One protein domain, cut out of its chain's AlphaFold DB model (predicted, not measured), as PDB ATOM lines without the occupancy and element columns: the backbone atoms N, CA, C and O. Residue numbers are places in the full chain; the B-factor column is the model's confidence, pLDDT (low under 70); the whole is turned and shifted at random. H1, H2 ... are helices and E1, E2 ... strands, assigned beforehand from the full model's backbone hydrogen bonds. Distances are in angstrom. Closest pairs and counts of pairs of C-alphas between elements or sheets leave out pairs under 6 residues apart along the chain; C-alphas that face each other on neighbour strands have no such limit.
ATOM      1  N   LYS A 488      10.873 -20.229 -17.146       72.38
ATOM      2  CA  LYS A 488       9.759 -20.491 -16.215       72.38
ATOM      3  C   LYS A 488       9.992 -21.679 -15.279       72.38
ATOM      4  O   LYS A 488       9.524 -21.654 -14.148       72.38
ATOM      5  N   ASP A 489      10.697 -22.711 -15.738       80.88
ATOM      6  CA  ASP A 489      11.069 -23.857 -14.896       80.88
ATOM      7  C   ASP A 489      12.067 -23.433 -13.815       80.88
ATOM      8  O   ASP A 489      11.962 -23.859 -12.669       80.88
ATOM      9  N   VAL A 490      13.012 -22.559 -14.175       81.81
ATOM     10  CA  VAL A 490      13.976 -21.963 -13.241       81.81
ATOM     11  C   VAL A 490      13.274 -20.988 -12.289       81.81
ATOM     12  O   VAL A 490      13.471 -21.088 -11.084       81.81
ATOM     13  N   GLN A 491      12.403 -20.107 -12.797       81.56
ATOM     14  CA  GLN A 491      11.640 -19.158 -11.973       81.56
ATOM     15  C   GLN A 491      10.745 -19.853 -10.932       81.56
ATOM     16  O   GLN A 491      10.663 -19.390  -9.798       81.56
ATOM     17  N   ASN A 492      10.099 -20.962 -11.302       85.00
ATOM     18  CA  ASN A 492       9.219 -21.731 -10.417       85.00
ATOM     19  C   ASN A 492       9.941 -22.895  -9.710       85.00
ATOM     20  O   ASN A 492       9.300 -23.821  -9.207       85.00
ATOM     21  N   SER A 493      11.277 -22.877  -9.682       87.50
ATOM     22  CA  SER A 493      12.050 -23.825  -8.883       87.50
ATOM     23  C   SER A 493      12.108 -23.416  -7.412       87.50
ATOM     24  O   SER A 493      11.936 -22.258  -7.034       87.50
ATOM     25  N   VAL A 494      12.400 -24.400  -6.573       88.81
ATOM     26  CA  VAL A 494      12.521 -24.308  -5.121       88.81
ATOM     27  C   VAL A 494      13.826 -24.981  -4.711       88.81
ATOM     28  O   VAL A 494      14.151 -26.061  -5.204       88.81
ATOM     29  N   ASN A 495      14.588 -24.335  -3.830       88.38
ATOM     30  CA  ASN A 495      15.849 -24.837  -3.294       88.38
ATOM     31  C   ASN A 495      15.640 -25.380  -1.873       88.38
ATOM     32  O   ASN A 495      15.038 -24.715  -1.029       88.38
ATOM     33  N   VAL A 496      16.147 -26.581  -1.606       88.38
ATOM     34  CA  VAL A 496      16.052 -27.271  -0.314       88.38
ATOM     35  C   VAL A 496      17.448 -27.606   0.193       88.38
ATOM     36  O   VAL A 496      18.217 -28.276  -0.498       88.38
ATOM     37  N   THR A 497      17.768 -27.177   1.415       85.81
ATOM     38  CA  THR A 497      19.062 -27.453   2.060       85.81
ATOM     39  C   THR A 497      18.968 -28.655   3.001       85.81
ATOM     40  O   THR A 497      18.006 -28.807   3.757       85.81
ATOM     41  N   ILE A 498      19.963 -29.542   2.943       86.31
ATOM     42  CA  ILE A 498      19.926 -30.871   3.564       86.31
ATOM     43  C   ILE A 498      21.198 -31.087   4.388       86.31
ATOM     44  O   ILE A 498      22.308 -31.032   3.854       86.31
ATOM     45  N   GLN A 499      21.027 -31.350   5.683       83.81
ATOM     46  CA  GLN A 499      22.095 -31.674   6.626       83.81
ATOM     47  C   GLN A 499      22.561 -33.129   6.472       83.81
ATOM     48  O   GLN A 499      21.764 -34.036   6.224       83.81
ATOM     49  N   GLU A 500      23.865 -33.333   6.663       77.56
ATOM     50  CA  GLU A 500      24.581 -34.615   6.647       77.56
ATOM     51  C   GLU A 500      24.480 -35.381   5.318       77.56
ATOM     52  O   GLU A 500      24.783 -36.571   5.261       77.56
ATOM     53  N   LEU A 501      24.083 -34.723   4.225       78.19
ATOM     54  CA  LEU A 501      24.059 -35.307   2.887       78.19
ATOM     55  C   LEU A 501      25.378 -35.030   2.151       78.19
ATOM     56  O   LEU A 501      25.584 -33.939   1.619       78.19
ATOM     57  N   ASP A 502      26.247 -36.039   2.095       78.81
ATOM     58  CA  ASP A 502      27.338 -36.095   1.120       78.81
ATOM     59  C   ASP A 502      26.752 -36.386  -0.273       78.81
ATOM     60  O   ASP A 502      25.927 -37.291  -0.436       78.81
ATOM     61  N   ILE A 503      27.156 -35.612  -1.281       75.31
ATOM     62  CA  ILE A 503      26.662 -35.731  -2.659       75.31
ATOM     63  C   ILE A 503      26.934 -37.111  -3.282       75.31
ATOM     64  O   ILE A 503      26.177 -37.553  -4.142       75.31
ATOM     65  N   THR A 504      27.960 -37.835  -2.822       76.06
ATOM     66  CA  THR A 504      28.255 -39.204  -3.276       76.06
ATOM     67  C   THR A 504      27.217 -40.232  -2.818       76.06
ATOM     68  O   THR A 504      27.123 -41.301  -3.418       76.06
ATOM     69  N   GLU A 505      26.380 -39.909  -1.822       77.31
ATOM     70  CA  GLU A 505      25.218 -40.725  -1.457       77.31
ATOM     71  C   GLU A 505      23.998 -40.504  -2.378       77.31
ATOM     72  O   GLU A 505      23.007 -41.225  -2.239       77.31
ATOM     73  N   TRP A 506      24.001 -39.500  -3.267       80.00
ATOM     74  CA  TRP A 506      22.849 -39.192  -4.123       80.00
ATOM     75  C   TRP A 506      22.823 -40.076  -5.376       80.00
ATOM     76  O   TRP A 506      23.248 -39.689  -6.466       80.00
ATOM     77  N   ASN A 507      22.322 -41.296  -5.199       78.31
ATOM     78  CA  ASN A 507      22.034 -42.237  -6.276       78.31
ATOM     79  C   ASN A 507      20.611 -42.036  -6.855       78.31
ATOM     80  O   ASN A 507      19.795 -41.277  -6.331       78.31
ATOM     81  N   GLU A 508      20.308 -42.758  -7.938       74.62
ATOM     82  CA  GLU A 508      18.995 -42.762  -8.611       74.62
ATOM     83  C   GLU A 508      17.838 -43.163  -7.673       74.62
ATOM     84  O   GLU A 508      16.733 -42.638  -7.770       74.62
ATOM     85  N   GLU A 509      18.110 -44.036  -6.702       79.31
ATOM     86  CA  GLU A 509      17.170 -44.458  -5.659       79.31
ATOM     87  C   GLU A 509      16.792 -43.295  -4.719       79.31
ATOM     88  O   GLU A 509      15.605 -43.049  -4.497       79.31
ATOM     89  N   LYS A 510      17.764 -42.516  -4.217       81.75
ATOM     90  CA  LYS A 510      17.487 -41.323  -3.397       81.75
ATOM     91  C   LYS A 510      16.806 -40.208  -4.180       81.75
ATOM     92  O   LYS A 510      15.889 -39.584  -3.647       81.75
ATOM     93  N   ASP A 511      17.216 -39.983  -5.426       82.88
ATOM     94  CA  ASP A 511      16.553 -39.048  -6.340       82.88
ATOM     95  C   ASP A 511      15.068 -39.416  -6.526       82.88
ATOM     96  O   ASP A 511      14.179 -38.576  -6.352       82.88
ATOM     97  N   LEU A 512      14.782 -40.698  -6.768       81.75
ATOM     98  CA  LEU A 512      13.425 -41.217  -6.898       81.75
ATOM     99  C   LEU A 512      12.634 -41.131  -5.580       81.75
ATOM    100  O   LEU A 512      11.455 -40.772  -5.605       81.75
ATOM    101  N   HIS A 513      13.244 -41.413  -4.424       84.62
ATOM    102  CA  HIS A 513      12.591 -41.250  -3.119       84.62
ATOM    103  C   HIS A 513      12.256 -39.786  -2.808       84.62
ATOM    104  O   HIS A 513      11.140 -39.501  -2.365       84.62
ATOM    105  N   PHE A 514      13.171 -38.857  -3.096       88.62
ATOM    106  CA  PHE A 514      12.950 -37.419  -2.952       88.62
ATOM    107  C   PHE A 514      11.772 -36.944  -3.811       88.62
ATOM    108  O   PHE A 514      10.821 -36.351  -3.297       88.62
ATOM    109  N   LYS A 515      11.788 -37.275  -5.108       87.94
ATOM    110  CA  LYS A 515      10.730 -36.913  -6.064       87.94
ATOM    111  C   LYS A 515       9.373 -37.506  -5.694       87.94
ATOM    112  O   LYS A 515       8.362 -36.808  -5.776       87.94
ATOM    113  N   ASN A 516       9.336 -38.767  -5.253       85.88
ATOM    114  CA  ASN A 516       8.102 -39.391  -4.774       85.88
ATOM    115  C   ASN A 516       7.537 -38.641  -3.564       85.88
ATOM    116  O   ASN A 516       6.363 -38.276  -3.595       85.88
ATOM    117  N   ALA A 517       8.362 -38.356  -2.551       87.75
ATOM    118  CA  ALA A 517       7.925 -37.625  -1.366       87.75
ATOM    119  C   ALA A 517       7.378 -36.238  -1.729       87.75
ATOM    120  O   ALA A 517       6.229 -35.949  -1.418       87.75
ATOM    121  N   VAL A 518       8.134 -35.429  -2.482       87.25
ATOM    122  CA  VAL A 518       7.672 -34.116  -2.970       87.25
ATOM    123  C   VAL A 518       6.322 -34.233  -3.691       87.25
ATOM    124  O   VAL A 518       5.401 -33.481  -3.380       87.25
ATOM    125  N   SER A 519       6.157 -35.202  -4.600       86.50
ATOM    126  CA  SER A 519       4.886 -35.379  -5.319       86.50
ATOM    127  C   SER A 519       3.713 -35.763  -4.402       86.50
ATOM    128  O   SER A 519       2.592 -35.307  -4.624       86.50
ATOM    129  N   GLN A 520       3.958 -36.537  -3.339       86.38
ATOM    130  CA  GLN A 520       2.941 -36.893  -2.343       86.38
ATOM    131  C   GLN A 520       2.526 -35.690  -1.487       86.38
ATOM    132  O   GLN A 520       1.334 -35.521  -1.238       86.38
ATOM    133  N   GLU A 521       3.467 -34.827  -1.097       87.06
ATOM    134  CA  GLU A 521       3.167 -33.597  -0.349       87.06
ATOM    135  C   GLU A 521       2.352 -32.601  -1.185       87.06
ATOM    136  O   GLU A 521       1.346 -32.071  -0.709       87.06
ATOM    137  N   VAL A 522       2.719 -32.410  -2.461       83.81
ATOM    138  CA  VAL A 522       1.942 -31.589  -3.408       83.81
ATOM    139  C   VAL A 522       0.522 -32.150  -3.561       83.81
ATOM    140  O   VAL A 522      -0.443 -31.393  -3.469       83.81
ATOM    141  N   ASN A 523       0.362 -33.471  -3.705       83.00
ATOM    142  CA  ASN A 523      -0.958 -34.111  -3.776       83.00
ATOM    143  C   ASN A 523      -1.780 -33.903  -2.492       83.00
ATOM    144  O   ASN A 523      -2.955 -33.538  -2.565       83.00
ATOM    145  N   GLU A 524      -1.175 -34.103  -1.315       80.81
ATOM    146  CA  GLU A 524      -1.833 -33.891  -0.020       80.81
ATOM    147  C   GLU A 524      -2.299 -32.444   0.180       80.81
ATOM    148  O   GLU A 524      -3.336 -32.226   0.807       80.81
ATOM    149  N   PHE A 525      -1.536 -31.467  -0.311       81.19
ATOM    150  CA  PHE A 525      -1.859 -30.048  -0.198       81.19
ATOM    151  C   PHE A 525      -2.927 -29.624  -1.217       81.19
ATOM    152  O   PHE A 525      -3.963 -29.074  -0.835       81.19
ATOM    153  N   CYS A 526      -2.748 -29.968  -2.500       72.62
ATOM    154  CA  CYS A 526      -3.722 -29.669  -3.554       72.62
ATOM    155  C   CYS A 526      -5.107 -30.284  -3.276       72.62
ATOM    156  O   CYS A 526      -6.118 -29.711  -3.686       72.62
ATOM    157  N   ALA A 527      -5.166 -31.420  -2.570       68.56
ATOM    158  CA  ALA A 527      -6.409 -32.071  -2.151       68.56
ATOM    159  C   ALA A 527      -7.076 -31.456  -0.899       68.56
ATOM    160  O   ALA A 527      -8.217 -31.809  -0.603       68.56
ATOM    161  N   LYS A 528      -6.394 -30.564  -0.162       67.62
ATOM    162  CA  LYS A 528      -6.933 -29.887   1.036       67.62
ATOM    163  C   LYS A 528      -7.415 -28.470   0.732       67.62
ATOM    164  O   LYS A 528      -8.567 -28.161   1.018       67.62
ATOM    165  N   ASP A 529      -6.569 -27.639   0.120       59.19
ATOM    166  CA  ASP A 529      -6.837 -26.196  -0.029       59.19
ATOM    167  C   ASP A 529      -7.402 -25.784  -1.402       59.19
ATOM    168  O   ASP A 529      -7.755 -24.623  -1.602       59.19
ATOM    169  N   GLN A 530      -7.513 -26.716  -2.362       55.66
ATOM    170  CA  GLN A 530      -7.992 -26.476  -3.742       55.66
ATOM    171  C   GLN A 530      -7.216 -25.390  -4.526       55.66
ATOM    172  O   GLN A 530      -7.625 -24.996  -5.620       55.66
ATOM    173  N   SER A 531      -6.089 -24.917  -3.989       58.38
ATOM    174  CA  SER A 531      -5.359 -23.713  -4.408       58.38
ATOM    175  C   SER A 531      -4.423 -23.910  -5.601       58.38
ATOM    176  O   SER A 531      -3.988 -22.930  -6.196       58.38
ATOM    177  N   CYS A 532      -4.178 -25.151  -6.028       62.00
ATOM    178  CA  CYS A 532      -3.352 -25.494  -7.195       62.00
ATOM    179  C   CYS A 532      -4.012 -25.154  -8.558       62.00
ATOM    180  O   CYS A 532      -3.730 -25.804  -9.563       62.00
ATOM    181  N   PHE A 533      -4.911 -24.161  -8.581       61.88
ATOM    182  CA  PHE A 533      -5.636 -23.643  -9.743       61.88
ATOM    183  C   PHE A 533      -6.008 -22.161  -9.540       61.88
ATOM    184  O   PHE A 533      -6.889 -21.842  -8.734       61.88
ATOM    185  N   GLU A 534      -5.462 -21.246 -10.344       40.69
ATOM    186  CA  GLU A 534      -5.983 -19.874 -10.387       40.69
ATOM    187  C   GLU A 534      -7.298 -19.784 -11.195       40.69
ATOM    188  O   GLU A 534      -7.342 -19.783 -12.420       40.69
ATOM    189  N   HIS A 535      -8.397 -19.639 -10.453       40.34
ATOM    190  CA  HIS A 535      -9.622 -18.930 -10.845       40.34
ATOM    191  C   HIS A 535     -10.536 -19.454 -11.992       40.34
ATOM    192  O   HIS A 535     -10.702 -18.857 -13.051       40.34
ATOM    193  N   ARG A 545     -12.010 -33.238  -8.533       52.62
ATOM    194  CA  ARG A 545     -10.871 -33.570  -9.415       52.62
ATOM    195  C   ARG A 545      -9.650 -32.721  -9.050       52.62
ATOM    196  O   ARG A 545      -9.527 -31.589  -9.509       52.62
ATOM    197  N   HIS A 546      -8.761 -33.272  -8.229       57.66
ATOM    198  CA  HIS A 546      -7.511 -32.622  -7.824       57.66
ATOM    199  C   HIS A 546      -6.322 -33.045  -8.713       57.66
ATOM    200  O   HIS A 546      -6.319 -34.133  -9.289       57.66
ATOM    201  N   VAL A 547      -5.312 -32.170  -8.772       63.72
ATOM    202  CA  VAL A 547      -3.905 -32.435  -9.148       63.72
ATOM    203  C   VAL A 547      -3.385 -33.790  -8.635       63.72
ATOM    204  O   VAL A 547      -3.249 -33.907  -7.421       63.72
ATOM    205  N   ILE A 548      -3.092 -34.787  -9.477       70.31
ATOM    206  CA  ILE A 548      -2.228 -35.920  -9.108       70.31
ATOM    207  C   ILE A 548      -0.889 -35.780  -9.837       70.31
ATOM    208  O   ILE A 548      -0.792 -35.983 -11.047       70.31
ATOM    209  N   PHE A 549       0.138 -35.441  -9.071       77.69
ATOM    210  CA  PHE A 549       1.544 -35.429  -9.445       77.69
ATOM    211  C   PHE A 549       2.191 -36.770  -9.072       77.69
ATOM    212  O   PHE A 549       1.784 -37.431  -8.113       77.69
ATOM    213  N   THR A 550       3.234 -37.159  -9.802       80.44
ATOM    214  CA  THR A 550       4.100 -38.307  -9.487       80.44
ATOM    215  C   THR A 550       5.563 -37.864  -9.480       80.44
ATOM    216  O   THR A 550       5.877 -36.738  -9.875       80.44
ATOM    217  N   ALA A 551       6.490 -38.755  -9.118       78.12
ATOM    218  CA  ALA A 551       7.923 -38.480  -9.217       78.12
ATOM    219  C   ALA A 551       8.383 -38.034 -10.623       78.12
ATOM    220  O   ALA A 551       9.352 -37.290 -10.730       78.12
ATOM    221  N   GLN A 552       7.684 -38.426 -11.699       77.69
ATOM    222  CA  GLN A 552       8.015 -38.005 -13.069       77.69
ATOM    223  C   GLN A 552       7.708 -36.526 -13.350       77.69
ATOM    224  O   GLN A 552       8.243 -35.973 -14.307       77.69
ATOM    225  N   GLN A 553       6.860 -35.890 -12.535       85.06
ATOM    226  CA  GLN A 553       6.547 -34.461 -12.613       85.06
ATOM    227  C   GLN A 553       7.501 -33.593 -11.776       85.06
ATOM    228  O   GLN A 553       7.461 -32.371 -11.903       85.06
ATOM    229  N   VAL A 554       8.333 -34.188 -10.915       84.31
ATOM    230  CA  VAL A 554       9.286 -33.463 -10.063       84.31
ATOM    231  C   VAL A 554      10.670 -33.519 -10.709       84.31
ATOM    232  O   VAL A 554      11.292 -34.578 -10.805       84.31
ATOM    233  N   HIS A 555      11.160 -32.371 -11.163       85.69
ATOM    234  CA  HIS A 555      12.385 -32.263 -11.951       85.69
ATOM    235  C   HIS A 555      13.431 -31.440 -11.199       85.69
ATOM    236  O   HIS A 555      13.164 -30.297 -10.842       85.69
ATOM    237  N   LEU A 556      14.629 -31.994 -10.991       84.50
ATOM    238  CA  LEU A 556      15.767 -31.219 -10.488       84.50
ATOM    239  C   LEU A 556      16.275 -30.262 -11.578       84.50
ATOM    240  O   LEU A 556      16.192 -30.570 -12.772       84.50
ATOM    241  N   LEU A 557      16.827 -29.119 -11.169       81.69
ATOM    242  CA  LEU A 557      17.532 -28.225 -12.084       81.69
ATOM    243  C   LEU A 557      18.879 -28.827 -12.532       81.69
ATOM    244  O   LEU A 557      19.531 -29.532 -11.756       81.69
ATOM    245  N   PRO A 558      19.343 -28.537 -13.764       76.31
ATOM    246  CA  PRO A 558      20.663 -28.958 -14.223       76.31
ATOM    247  C   PRO A 558      21.775 -28.489 -13.273       76.31
ATOM    248  O   PRO A 558      21.844 -27.314 -12.922       76.31
ATOM    249  N   GLY A 559      22.655 -29.408 -12.871       70.69
ATOM    250  CA  GLY A 559      23.736 -29.131 -11.916       70.69
ATOM    251  C   GLY A 559      23.371 -29.332 -10.440       70.69
ATOM    252  O   GLY A 559      24.253 -29.189  -9.599       70.69
ATOM    253  N   TYR A 560      22.124 -29.702 -10.126       77.06
ATOM    254  CA  TYR A 560      21.703 -30.100  -8.781       77.06
ATOM    255  C   TYR A 560      21.531 -31.631  -8.662       77.06
ATOM    256  O   TYR A 560      21.160 -32.276  -9.646       77.06
ATOM    257  N   PRO A 561      21.767 -32.221  -7.471       78.50
ATOM    258  CA  PRO A 561      22.154 -31.548  -6.230       78.50
ATOM    259  C   PRO A 561      23.620 -31.099  -6.212       78.50
ATOM    260  O   PRO A 561      24.451 -31.604  -6.963       78.50
ATOM    261  N   VAL A 562      23.938 -30.160  -5.322       81.69
ATOM    262  CA  VAL A 562      25.280 -29.574  -5.178       81.69
ATOM    263  C   VAL A 562      25.703 -29.523  -3.709       81.69
ATOM    264  O   VAL A 562      24.883 -29.302  -2.819       81.69
ATOM    265  N   GLN A 563      26.993 -29.725  -3.434       80.38
ATOM    266  CA  GLN A 563      27.556 -29.627  -2.086       80.38
ATOM    267  C   GLN A 563      27.878 -28.160  -1.751       80.38
ATOM    268  O   GLN A 563      28.656 -27.529  -2.466       80.38
ATOM    269  N   LEU A 564      27.356 -27.621  -0.645       73.94
ATOM    270  CA  LEU A 564      27.540 -26.212  -0.250       73.94
ATOM    271  C   LEU A 564      28.809 -25.953   0.597       73.94
ATOM    272  O   LEU A 564      28.851 -25.037   1.413       73.94
ATOM    273  N   SER A 565      29.875 -26.714   0.324       61.12
ATOM    274  CA  SER A 565      31.223 -26.616   0.917       61.12
ATOM    275  C   SER A 565      31.441 -27.209   2.324       61.12
ATOM    276  O   SER A 565      30.520 -27.559   3.057       61.12
ATOM    277  N   TYR A 566      32.726 -27.376   2.648       51.28
ATOM    278  CA  TYR A 566      33.279 -28.010   3.848       51.28
ATOM    279  C   TYR A 566      33.489 -26.994   4.983       51.28
ATOM    280  O   TYR A 566      34.147 -25.970   4.795       51.28
ATOM    281  N   SER A 567      33.043 -27.339   6.192       40.09
ATOM    282  CA  SER A 567      33.543 -26.739   7.435       40.09
ATOM    283  C   SER A 567      34.740 -27.538   7.965       40.09
ATOM    284  O   SER A 567      34.848 -28.740   7.725       40.09
ATOM    285  N   SER A 568      35.611 -26.918   8.765       44.38
ATOM    286  CA  SER A 568      36.716 -27.596   9.476       44.38
ATOM    287  C   SER A 568      36.249 -28.468  10.660       44.38
ATOM    288  O   SER A 568      37.035 -28.778  11.554       44.38
ATOM    289  N   ILE A 569      34.959 -28.812  10.700       44.62
ATOM    290  CA  ILE A 569      34.260 -29.547  11.756       44.62
ATOM    291  C   ILE A 569      33.497 -30.686  11.053       44.62
ATOM    292  O   ILE A 569      32.656 -30.373  10.207       44.62
ATOM    293  N   PRO A 570      33.768 -31.977  11.349       45.56
ATOM    294  CA  PRO A 570      33.264 -33.100  10.544       45.56
ATOM    295  C   PRO A 570      31.739 -33.239  10.442       45.56
ATOM    296  O   PRO A 570      31.246 -33.845   9.497       45.56
ATOM    297  N   ASP A 571      30.992 -32.684  11.396       47.34
ATOM    298  CA  ASP A 571      29.583 -33.030  11.620       47.34
ATOM    299  C   ASP A 571      28.579 -32.187  10.803       47.34
ATOM    300  O   ASP A 571      27.373 -32.307  11.004       47.34
ATOM    301  N   HIS A 572      29.031 -31.275   9.931       54.31
ATOM    302  CA  HIS A 572      28.168 -30.308   9.217       54.31
ATOM    303  C   HIS A 572      28.401 -30.311   7.694       54.31
ATOM    304  O   HIS A 572      28.670 -29.279   7.079       54.31
ATOM    305  N   VAL A 573      28.278 -31.484   7.070       61.56
ATOM    306  CA  VAL A 573      28.160 -31.606   5.606       61.56
ATOM    307  C   VAL A 573      26.770 -31.113   5.184       61.56
ATOM    308  O   VAL A 573      25.773 -31.591   5.721       61.56
ATOM    309  N   ILE A 574      26.675 -30.160   4.248       73.12
ATOM    310  CA  ILE A 574      25.390 -29.623   3.758       73.12
ATOM    311  C   ILE A 574      25.342 -29.674   2.229       73.12
ATOM    312  O   ILE A 574      26.288 -29.256   1.551       73.12
ATOM    313  N   ALA A 575      24.236 -30.172   1.680       81.50
ATOM    314  CA  ALA A 575      23.939 -30.164   0.248       81.50
ATOM    315  C   ALA A 575      22.656 -29.376  -0.052       81.50
ATOM    316  O   ALA A 575      21.808 -29.195   0.823       81.50
ATOM    317  N   ALA A 576      22.513 -28.931  -1.296       83.56
ATOM    318  CA  ALA A 576      21.328 -28.267  -1.820       83.56
ATOM    319  C   ALA A 576      20.722 -29.063  -2.981       83.56
ATOM    320  O   ALA A 576      21.448 -29.536  -3.857       83.56
ATOM    321  N   VAL A 577      19.393 -29.168  -3.006       86.69
ATOM    322  CA  VAL A 577      18.603 -29.733  -4.109       86.69
ATOM    323  C   VAL A 577      17.660 -28.645  -4.618       86.69
ATOM    324  O   VAL A 577      16.737 -28.258  -3.903       86.69
ATOM    325  N   ALA A 578      17.862 -28.177  -5.850       86.62
ATOM    326  CA  ALA A 578      16.921 -27.292  -6.529       86.62
ATOM    327  C   ALA A 578      16.043 -28.084  -7.505       86.62
ATOM    328  O   ALA A 578      16.563 -28.876  -8.298       86.62
ATOM    329  N   PHE A 579      14.726 -27.883  -7.452       91.00
ATOM    330  CA  PHE A 579      13.755 -28.606  -8.275       91.00
ATOM    331  C   PHE A 579      12.473 -27.802  -8.519       91.00
ATOM    332  O   PHE A 579      12.147 -26.899  -7.758       91.00
ATOM    333  N   TYR A 580      11.703 -28.189  -9.533       88.88
ATOM    334  CA  TYR A 580      10.362 -27.675  -9.820       88.88
ATOM    335  C   TYR A 580       9.366 -28.824 -10.039       88.88
ATOM    336  O   TYR A 580       9.760 -29.967 -10.293       88.88
ATOM    337  N   ALA A 581       8.067 -28.526  -9.963       86.38
ATOM    338  CA  ALA A 581       6.989 -29.476 -10.245       86.38
ATOM    339  C   ALA A 581       6.199 -29.062 -11.500       86.38
ATOM    340  O   ALA A 581       5.733 -27.926 -11.592       86.38
ATOM    341  N   LYS A 582       6.027 -29.977 -12.463       83.44
ATOM    342  CA  LYS A 582       5.209 -29.781 -13.675       83.44
ATOM    343  C   LYS A 582       3.818 -30.385 -13.545       83.44
ATOM    344  O   LYS A 582       3.646 -31.454 -12.969       83.44
ATOM    345  N   PHE A 583       2.817 -29.730 -14.123       76.75
ATOM    346  CA  PHE A 583       1.484 -30.309 -14.249       76.75
ATOM    347  C   PHE A 583       1.489 -31.484 -15.247       76.75
ATOM    348  O   PHE A 583       2.229 -31.451 -16.234       76.75
ATOM    349  N   PRO A 584       0.655 -32.523 -15.042       66.38
ATOM    350  CA  PRO A 584       0.487 -33.588 -16.027       66.38
ATOM    351  C   PRO A 584      -0.001 -33.059 -17.392       66.38
ATOM    352  O   PRO A 584      -0.746 -32.070 -17.438       66.38
ATOM    353  N   PRO A 585       0.349 -33.725 -18.511       59.25
ATOM    354  CA  PRO A 585      -0.145 -33.362 -19.838       59.25
ATOM    355  C   PRO A 585      -1.676 -33.236 -19.875       59.25
ATOM    356  O   PRO A 585      -2.396 -34.070 -19.330       59.25
ATOM    357  N   GLY A 586      -2.174 -32.176 -20.516       53.62
ATOM    358  CA  GLY A 586      -3.609 -31.892 -20.635       53.62
ATOM    359  C   GLY A 586      -4.231 -31.056 -19.506       53.62
ATOM    360  O   GLY A 586      -5.369 -30.620 -19.668       53.62
ATOM    361  N   PHE A 587      -3.520 -30.764 -18.406       57.44
ATOM    362  CA  PHE A 587      -4.023 -29.850 -17.360       57.44
ATOM    363  C   PHE A 587      -3.721 -28.361 -17.613       57.44
ATOM    364  O   PHE A 587      -4.479 -27.501 -17.165       57.44
ATOM    365  N   ALA A 588      -2.649 -28.040 -18.345       50.94
ATOM    366  CA  ALA A 588      -2.193 -26.667 -18.577       50.94
ATOM    367  C   ALA A 588      -3.022 -25.927 -19.653       50.94
ATOM    368  O   ALA A 588      -2.601 -25.790 -20.803       50.94
ATOM    369  N   ILE A 589      -4.207 -25.421 -19.288       42.22
ATOM    370  CA  ILE A 589      -5.036 -24.569 -20.162       42.22
ATOM    371  C   ILE A 589      -4.696 -23.087 -19.930       42.22
ATOM    372  O   ILE A 589      -5.466 -22.328 -19.346       42.22
ATOM    373  N   GLY A 590      -3.530 -22.680 -20.439       48.59
ATOM    374  CA  GLY A 590      -3.099 -21.283 -20.513       48.59
ATOM    375  C   GLY A 590      -2.028 -20.867 -19.496       48.59
ATOM    376  O   GLY A 590      -2.131 -21.111 -18.302       48.59
ATOM    377  N   VAL A 591      -1.035 -20.131 -20.002       51.66
ATOM    378  CA  VAL A 591      -0.001 -19.366 -19.273       51.66
ATOM    379  C   VAL A 591       1.107 -20.164 -18.555       51.66
ATOM    380  O   VAL A 591       2.272 -19.814 -18.778       51.66
ATOM    381  N   THR A 592       0.834 -21.213 -17.770       57.88
ATOM    382  CA  THR A 592       1.881 -21.995 -17.055       57.88
ATOM    383  C   THR A 592       1.693 -23.515 -17.126       57.88
ATOM    384  O   THR A 592       0.579 -24.029 -17.106       57.88
ATOM    385  N   ASP A 593       2.817 -24.238 -17.206       71.94
ATOM    386  CA  ASP A 593       2.929 -25.703 -17.147       71.94
ATOM    387  C   ASP A 593       3.602 -26.213 -15.854       71.94
ATOM    388  O   ASP A 593       3.609 -27.416 -15.592       71.94
ATOM    389  N   THR A 594       4.109 -25.309 -15.011       78.94
ATOM    390  CA  THR A 594       4.679 -25.575 -13.680       78.94
ATOM    391  C   THR A 594       3.776 -25.089 -12.547       78.94
ATOM    392  O   THR A 594       3.026 -24.124 -12.704       78.94
ATOM    393  N   VAL A 595       3.869 -25.755 -11.390       79.62
ATOM    394  CA  VAL A 595       3.356 -25.247 -10.106       79.62
ATOM    395  C   VAL A 595       4.076 -23.938  -9.781       79.62
ATOM    396  O   VAL A 595       5.250 -23.795 -10.110       79.62
ATOM    397  N   ASP A 596       3.377 -22.984  -9.172       82.94
ATOM    398  CA  ASP A 596       3.964 -21.713  -8.747       82.94
ATOM    399  C   ASP A 596       5.083 -21.909  -7.702       82.94
ATOM    400  O   ASP A 596       4.987 -22.784  -6.838       82.94
ATOM    401  N   GLY A 597       6.145 -21.100  -7.795       81.88
ATOM    402  CA  GLY A 597       7.331 -21.230  -6.947       81.88
ATOM    403  C   GLY A 597       7.057 -20.961  -5.466       81.88
ATOM    404  O   GLY A 597       7.473 -21.757  -4.624       81.88
ATOM    405  N   ASP A 598       6.316 -19.900  -5.137       81.31
ATOM    406  CA  ASP A 598       5.996 -19.551  -3.746       81.31
ATOM    407  C   ASP A 598       5.014 -20.575  -3.147       81.31
ATOM    408  O   ASP A 598       5.191 -21.031  -2.014       81.31
ATOM    409  N   LEU A 599       4.040 -21.039  -3.941       83.25
ATOM    410  CA  LEU A 599       3.143 -22.134  -3.547       83.25
ATOM    411  C   LEU A 599       3.912 -23.435  -3.251       83.25
ATOM    412  O   LEU A 599       3.597 -24.147  -2.294       83.25
ATOM    413  N   LEU A 600       4.933 -23.754  -4.053       84.50
ATOM    414  CA  LEU A 600       5.771 -24.937  -3.860       84.50
ATOM    415  C   LEU A 600       6.695 -24.799  -2.635       84.50
ATOM    416  O   LEU A 600       6.943 -25.802  -1.961       84.50
ATOM    417  N   VAL A 601       7.133 -23.582  -2.281       86.31
ATOM    418  CA  VAL A 601       7.811 -23.311  -0.999       86.31
ATOM    419  C   VAL A 601       6.891 -23.635   0.174       86.31
ATOM    420  O   VAL A 601       7.306 -24.394   1.047       86.31
ATOM    421  N   ASP A 602       5.654 -23.131   0.196       83.25
ATOM    422  CA  ASP A 602       4.715 -23.368   1.306       83.25
ATOM    423  C   ASP A 602       4.401 -24.864   1.497       83.25
ATOM    424  O   ASP A 602       4.458 -25.374   2.623       83.25
ATOM    425  N   ILE A 603       4.164 -25.595   0.398       83.62
ATOM    426  CA  ILE A 603       3.959 -27.056   0.402       83.62
ATOM    427  C   ILE A 603       5.137 -27.775   1.068       83.62
ATOM    428  O   ILE A 603       4.948 -28.636   1.932       83.62
ATOM    429  N   VAL A 604       6.363 -27.438   0.667       85.88
ATOM    430  CA  VAL A 604       7.584 -28.098   1.144       85.88
ATOM    431  C   VAL A 604       7.906 -27.681   2.582       85.88
ATOM    432  O   VAL A 604       8.293 -28.530   3.384       85.88
ATOM    433  N   ASN A 605       7.673 -26.418   2.949       85.75
ATOM    434  CA  ASN A 605       7.903 -25.863   4.286       85.75
ATOM    435  C   ASN A 605       6.999 -26.516   5.346       85.75
ATOM    436  O   ASN A 605       7.460 -26.871   6.430       85.75
ATOM    437  N   GLY A 606       5.736 -26.794   5.002       81.38
ATOM    438  CA  GLY A 606       4.840 -27.606   5.836       81.38
ATOM    439  C   GLY A 606       5.272 -29.075   5.996       81.38
ATOM    440  O   GLY A 606       4.749 -29.778   6.862       81.38
ATOM    441  N   SER A 607       6.235 -29.539   5.190       86.56
ATOM    442  CA  SER A 607       6.466 -30.964   4.916       86.56
ATOM    443  C   SER A 607       7.928 -31.421   5.031       86.56
ATOM    444  O   SER A 607       8.229 -32.591   4.780       86.56
ATOM    445  N   LEU A 608       8.845 -30.546   5.466       85.38
ATOM    446  CA  LEU A 608      10.295 -30.805   5.569       85.38
ATOM    447  C   LEU A 608      10.604 -32.121   6.311       85.38
ATOM    448  O   LEU A 608      11.410 -32.938   5.869       85.38
ATOM    449  N   GLY A 609       9.891 -32.375   7.414       82.38
ATOM    450  CA  GLY A 609      10.026 -33.591   8.224       82.38
ATOM    451  C   GLY A 609       9.408 -34.861   7.621       82.38
ATOM    452  O   GLY A 609       9.567 -35.937   8.198       82.38
ATOM    453  N   ARG A 610       8.683 -34.787   6.499       85.25
ATOM    454  CA  ARG A 610       8.250 -35.954   5.705       85.25
ATOM    455  C   ARG A 610       9.221 -36.209   4.552       85.25
ATOM    456  O   ARG A 610       9.746 -37.315   4.456       85.25
ATOM    457  N   ILE A 611       9.557 -35.172   3.782       87.19
ATOM    458  CA  ILE A 611      10.491 -35.264   2.647       87.19
ATOM    459  C   ILE A 611      11.890 -35.707   3.120       87.19
ATOM    460  O   ILE A 611      12.470 -36.620   2.537       87.19
ATOM    461  N   GLY A 612      12.396 -35.169   4.237       84.62
ATOM    462  CA  GLY A 612      13.683 -35.588   4.811       84.62
ATOM    463  C   GLY A 612      13.720 -37.065   5.233       84.62
ATOM    464  O   GLY A 612      14.702 -37.767   4.986       84.62
ATOM    465  N   ARG A 613      12.613 -37.593   5.781       87.12
ATOM    466  CA  ARG A 613      12.504 -39.022   6.131       87.12
ATOM    467  C   ARG A 613      12.578 -39.936   4.908       87.12
ATOM    468  O   ARG A 613      13.124 -41.025   5.035       87.12
ATOM    469  N   ALA A 614      12.090 -39.506   3.743       86.50
ATOM    470  CA  ALA A 614      12.153 -40.307   2.519       86.50
ATOM    471  C   ALA A 614      13.589 -40.503   1.993       86.50
ATOM    472  O   ALA A 614      13.890 -41.550   1.433       86.50
ATOM    473  N   ILE A 615      14.484 -39.535   2.221       86.50
ATOM    474  CA  ILE A 615      15.915 -39.613   1.857       86.50
ATOM    475  C   ILE A 615      16.838 -39.989   3.034       86.50
ATOM    476  O   ILE A 615      18.061 -40.023   2.878       86.50
ATOM    477  N   ASN A 616      16.254 -40.255   4.210       85.75
ATOM    478  CA  ASN A 616      16.935 -40.505   5.484       85.75
ATOM    479  C   ASN A 616      17.965 -39.415   5.873       85.75
ATOM    480  O   ASN A 616      19.095 -39.724   6.254       85.75
ATOM    481  N   LYS A 617      17.586 -38.134   5.744       87.38
ATOM    482  CA  LYS A 617      18.392 -36.954   6.125       87.38
ATOM    483  C   LYS A 617      17.504 -35.849   6.717       87.38
ATOM    484  O   LYS A 617      16.287 -35.851   6.534       87.38
ATOM    485  N   THR A 618      18.103 -34.875   7.397       85.12
ATOM    486  CA  THR A 618      17.374 -33.715   7.940       85.12
ATOM    487  C   THR A 618      17.361 -32.578   6.924       85.12
ATOM    488  O   THR A 618      18.416 -32.120   6.494       85.12
ATOM    489  N   ILE A 619      16.175 -32.093   6.554       85.56
ATOM    490  CA  ILE A 619      16.037 -30.855   5.776       85.56
ATOM    491  C   ILE A 619      16.114 -29.665   6.737       85.56
ATOM    492  O   ILE A 619      15.390 -29.633   7.733       85.56
ATOM    493  N   LEU A 620      16.992 -28.707   6.437       81.06
ATOM    494  CA  LEU A 620      17.244 -27.514   7.251       81.06
ATOM    495  C   LEU A 620      16.327 -26.350   6.866       81.06
ATOM    496  O   LEU A 620      15.749 -25.701   7.736       81.06
ATOM    497  N   SER A 621      16.204 -26.075   5.568       82.19
ATOM    498  CA  SER A 621      15.375 -24.991   5.044       82.19
ATOM    499  C   SER A 621      14.863 -25.282   3.637       82.19
ATOM    500  O   SER A 621      15.398 -26.125   2.913       82.19
ATOM    501  N   VAL A 622      13.844 -24.518   3.254       86.75
ATOM    502  CA  VAL A 622      13.379 -24.363   1.879       86.75
ATOM    503  C   VAL A 622      13.283 -22.874   1.544       86.75
ATOM    504  O   VAL A 622      12.941 -22.065   2.408       86.75
ATOM    505  N   SER A 623      13.580 -22.510   0.300       83.00
ATOM    506  CA  SER A 623      13.349 -21.174  -0.256       83.00
ATOM    507  C   SER A 623      12.990 -21.269  -1.736       83.00
ATOM    508  O   SER A 623      13.318 -22.258  -2.393       83.00
ATOM    509  N   ALA A 624      12.378 -20.225  -2.298       82.81
ATOM    510  CA  ALA A 624      12.271 -20.101  -3.750       82.81
ATOM    511  C   ALA A 624      13.678 -20.138  -4.376       82.81
ATOM    512  O   ALA A 624      14.656 -19.699  -3.754       82.81
ATOM    513  N   TYR A 625      13.800 -20.682  -5.585       78.19
ATOM    514  CA  TYR A 625      15.058 -20.670  -6.320       78.19
ATOM    515  C   TYR A 625      15.312 -19.262  -6.861       78.19
ATOM    516  O   TYR A 625      14.754 -18.848  -7.875       78.19
TER     517      TYR A 625
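This is residues 488 to 535 and 545 to 625 of the 681 residues of the protein "mucin-like protein isoform X5" of Actinia tenebrosa (UniProt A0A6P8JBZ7). A strongly twisted sheet of four antiparallel strands has one face covered by three helices, with long H2 crossing H3 and H4 as well as packing on the strands. The short H1 is on the sheet's other face, and long loops reach out to the two ends of the longest axis. The printed part has 129 residues with four named helices and four named strands, in the order H1 E1 H2 E2 E3 H3 H4 E4, and the sheet runs E2 E3 E1 E4. The class is mixed, helices and strands; the whole is compact, with a radius of gyration of the C-alphas of 14.8 A and spans of 51 by 25 by 24 A.

H1 holds residues 488 to 491, beginning at C-alpha 488 (9.759, -20.491, -16.215). E1 follows with residues 494 to 499, 16.8 A long. H2, residues 508 to 529, is the longest helix at 31.9 A and begins at C-alpha 508 (18.995, -42.762, -8.611). E2 is residues 554 to 556 and E3 residues 574 to 581, 23.1 A long. H3 is residues 597 to 605, 12.2 A long, and H4 residues 608 to 614, 10.2 A long. E4, residues 618 to 624, spans 18.7 A and ends at C-alpha 624 (12.271, -20.101, -3.750).

E1 pairs with E4, with N 495 and O 623 at 2.8 A, and with E3, with N 496 and O 577 at 2.9 A. E2 and E3 form a hairpin, with N 555 and O 580 at 2.9 A. E3, H3 H4 and E4 make a split strand-helix-strand unit, two strands running the same way with E1 between them, and its crossover is right-handed. H2, H3 and H4 on one face give two layers, a sheet and its helices; H1 is on the opposite face, 7.8 A over the sheet. H3 runs along the strands, at 7 degrees to E1 on the local plane. H2 touches H4, Ala 517 and Ile 611 having the closest C-alphas at 5.3 A, at a steep tilt of 42 degrees, opposite ways. With residues 518 to 525 alone H2 touches H3, about perpendicular at 79 degrees; the closest C-alphas, of Val 522 and Ile 603, are 6.3 A apart. Every O i to N i+4 pair is within hydrogen-bond range in H3, 17 of 18 in H2 and 2 of 3 in H4; H1 is too short for one.

The two C-alphas farthest apart are those of Arg 545 and Ser 568, 51.5 A. Residues 536 to 544 are not printed, and C-alphas 535 and 545 are 14.8 A apart across the cut. The links E2 to E3 and E3 to H3 are long. Mean pLDDT of the printed part is 75.8; residues 527 to 535, 545 to 547, 565 to 573 and 584 to 592 are under 70.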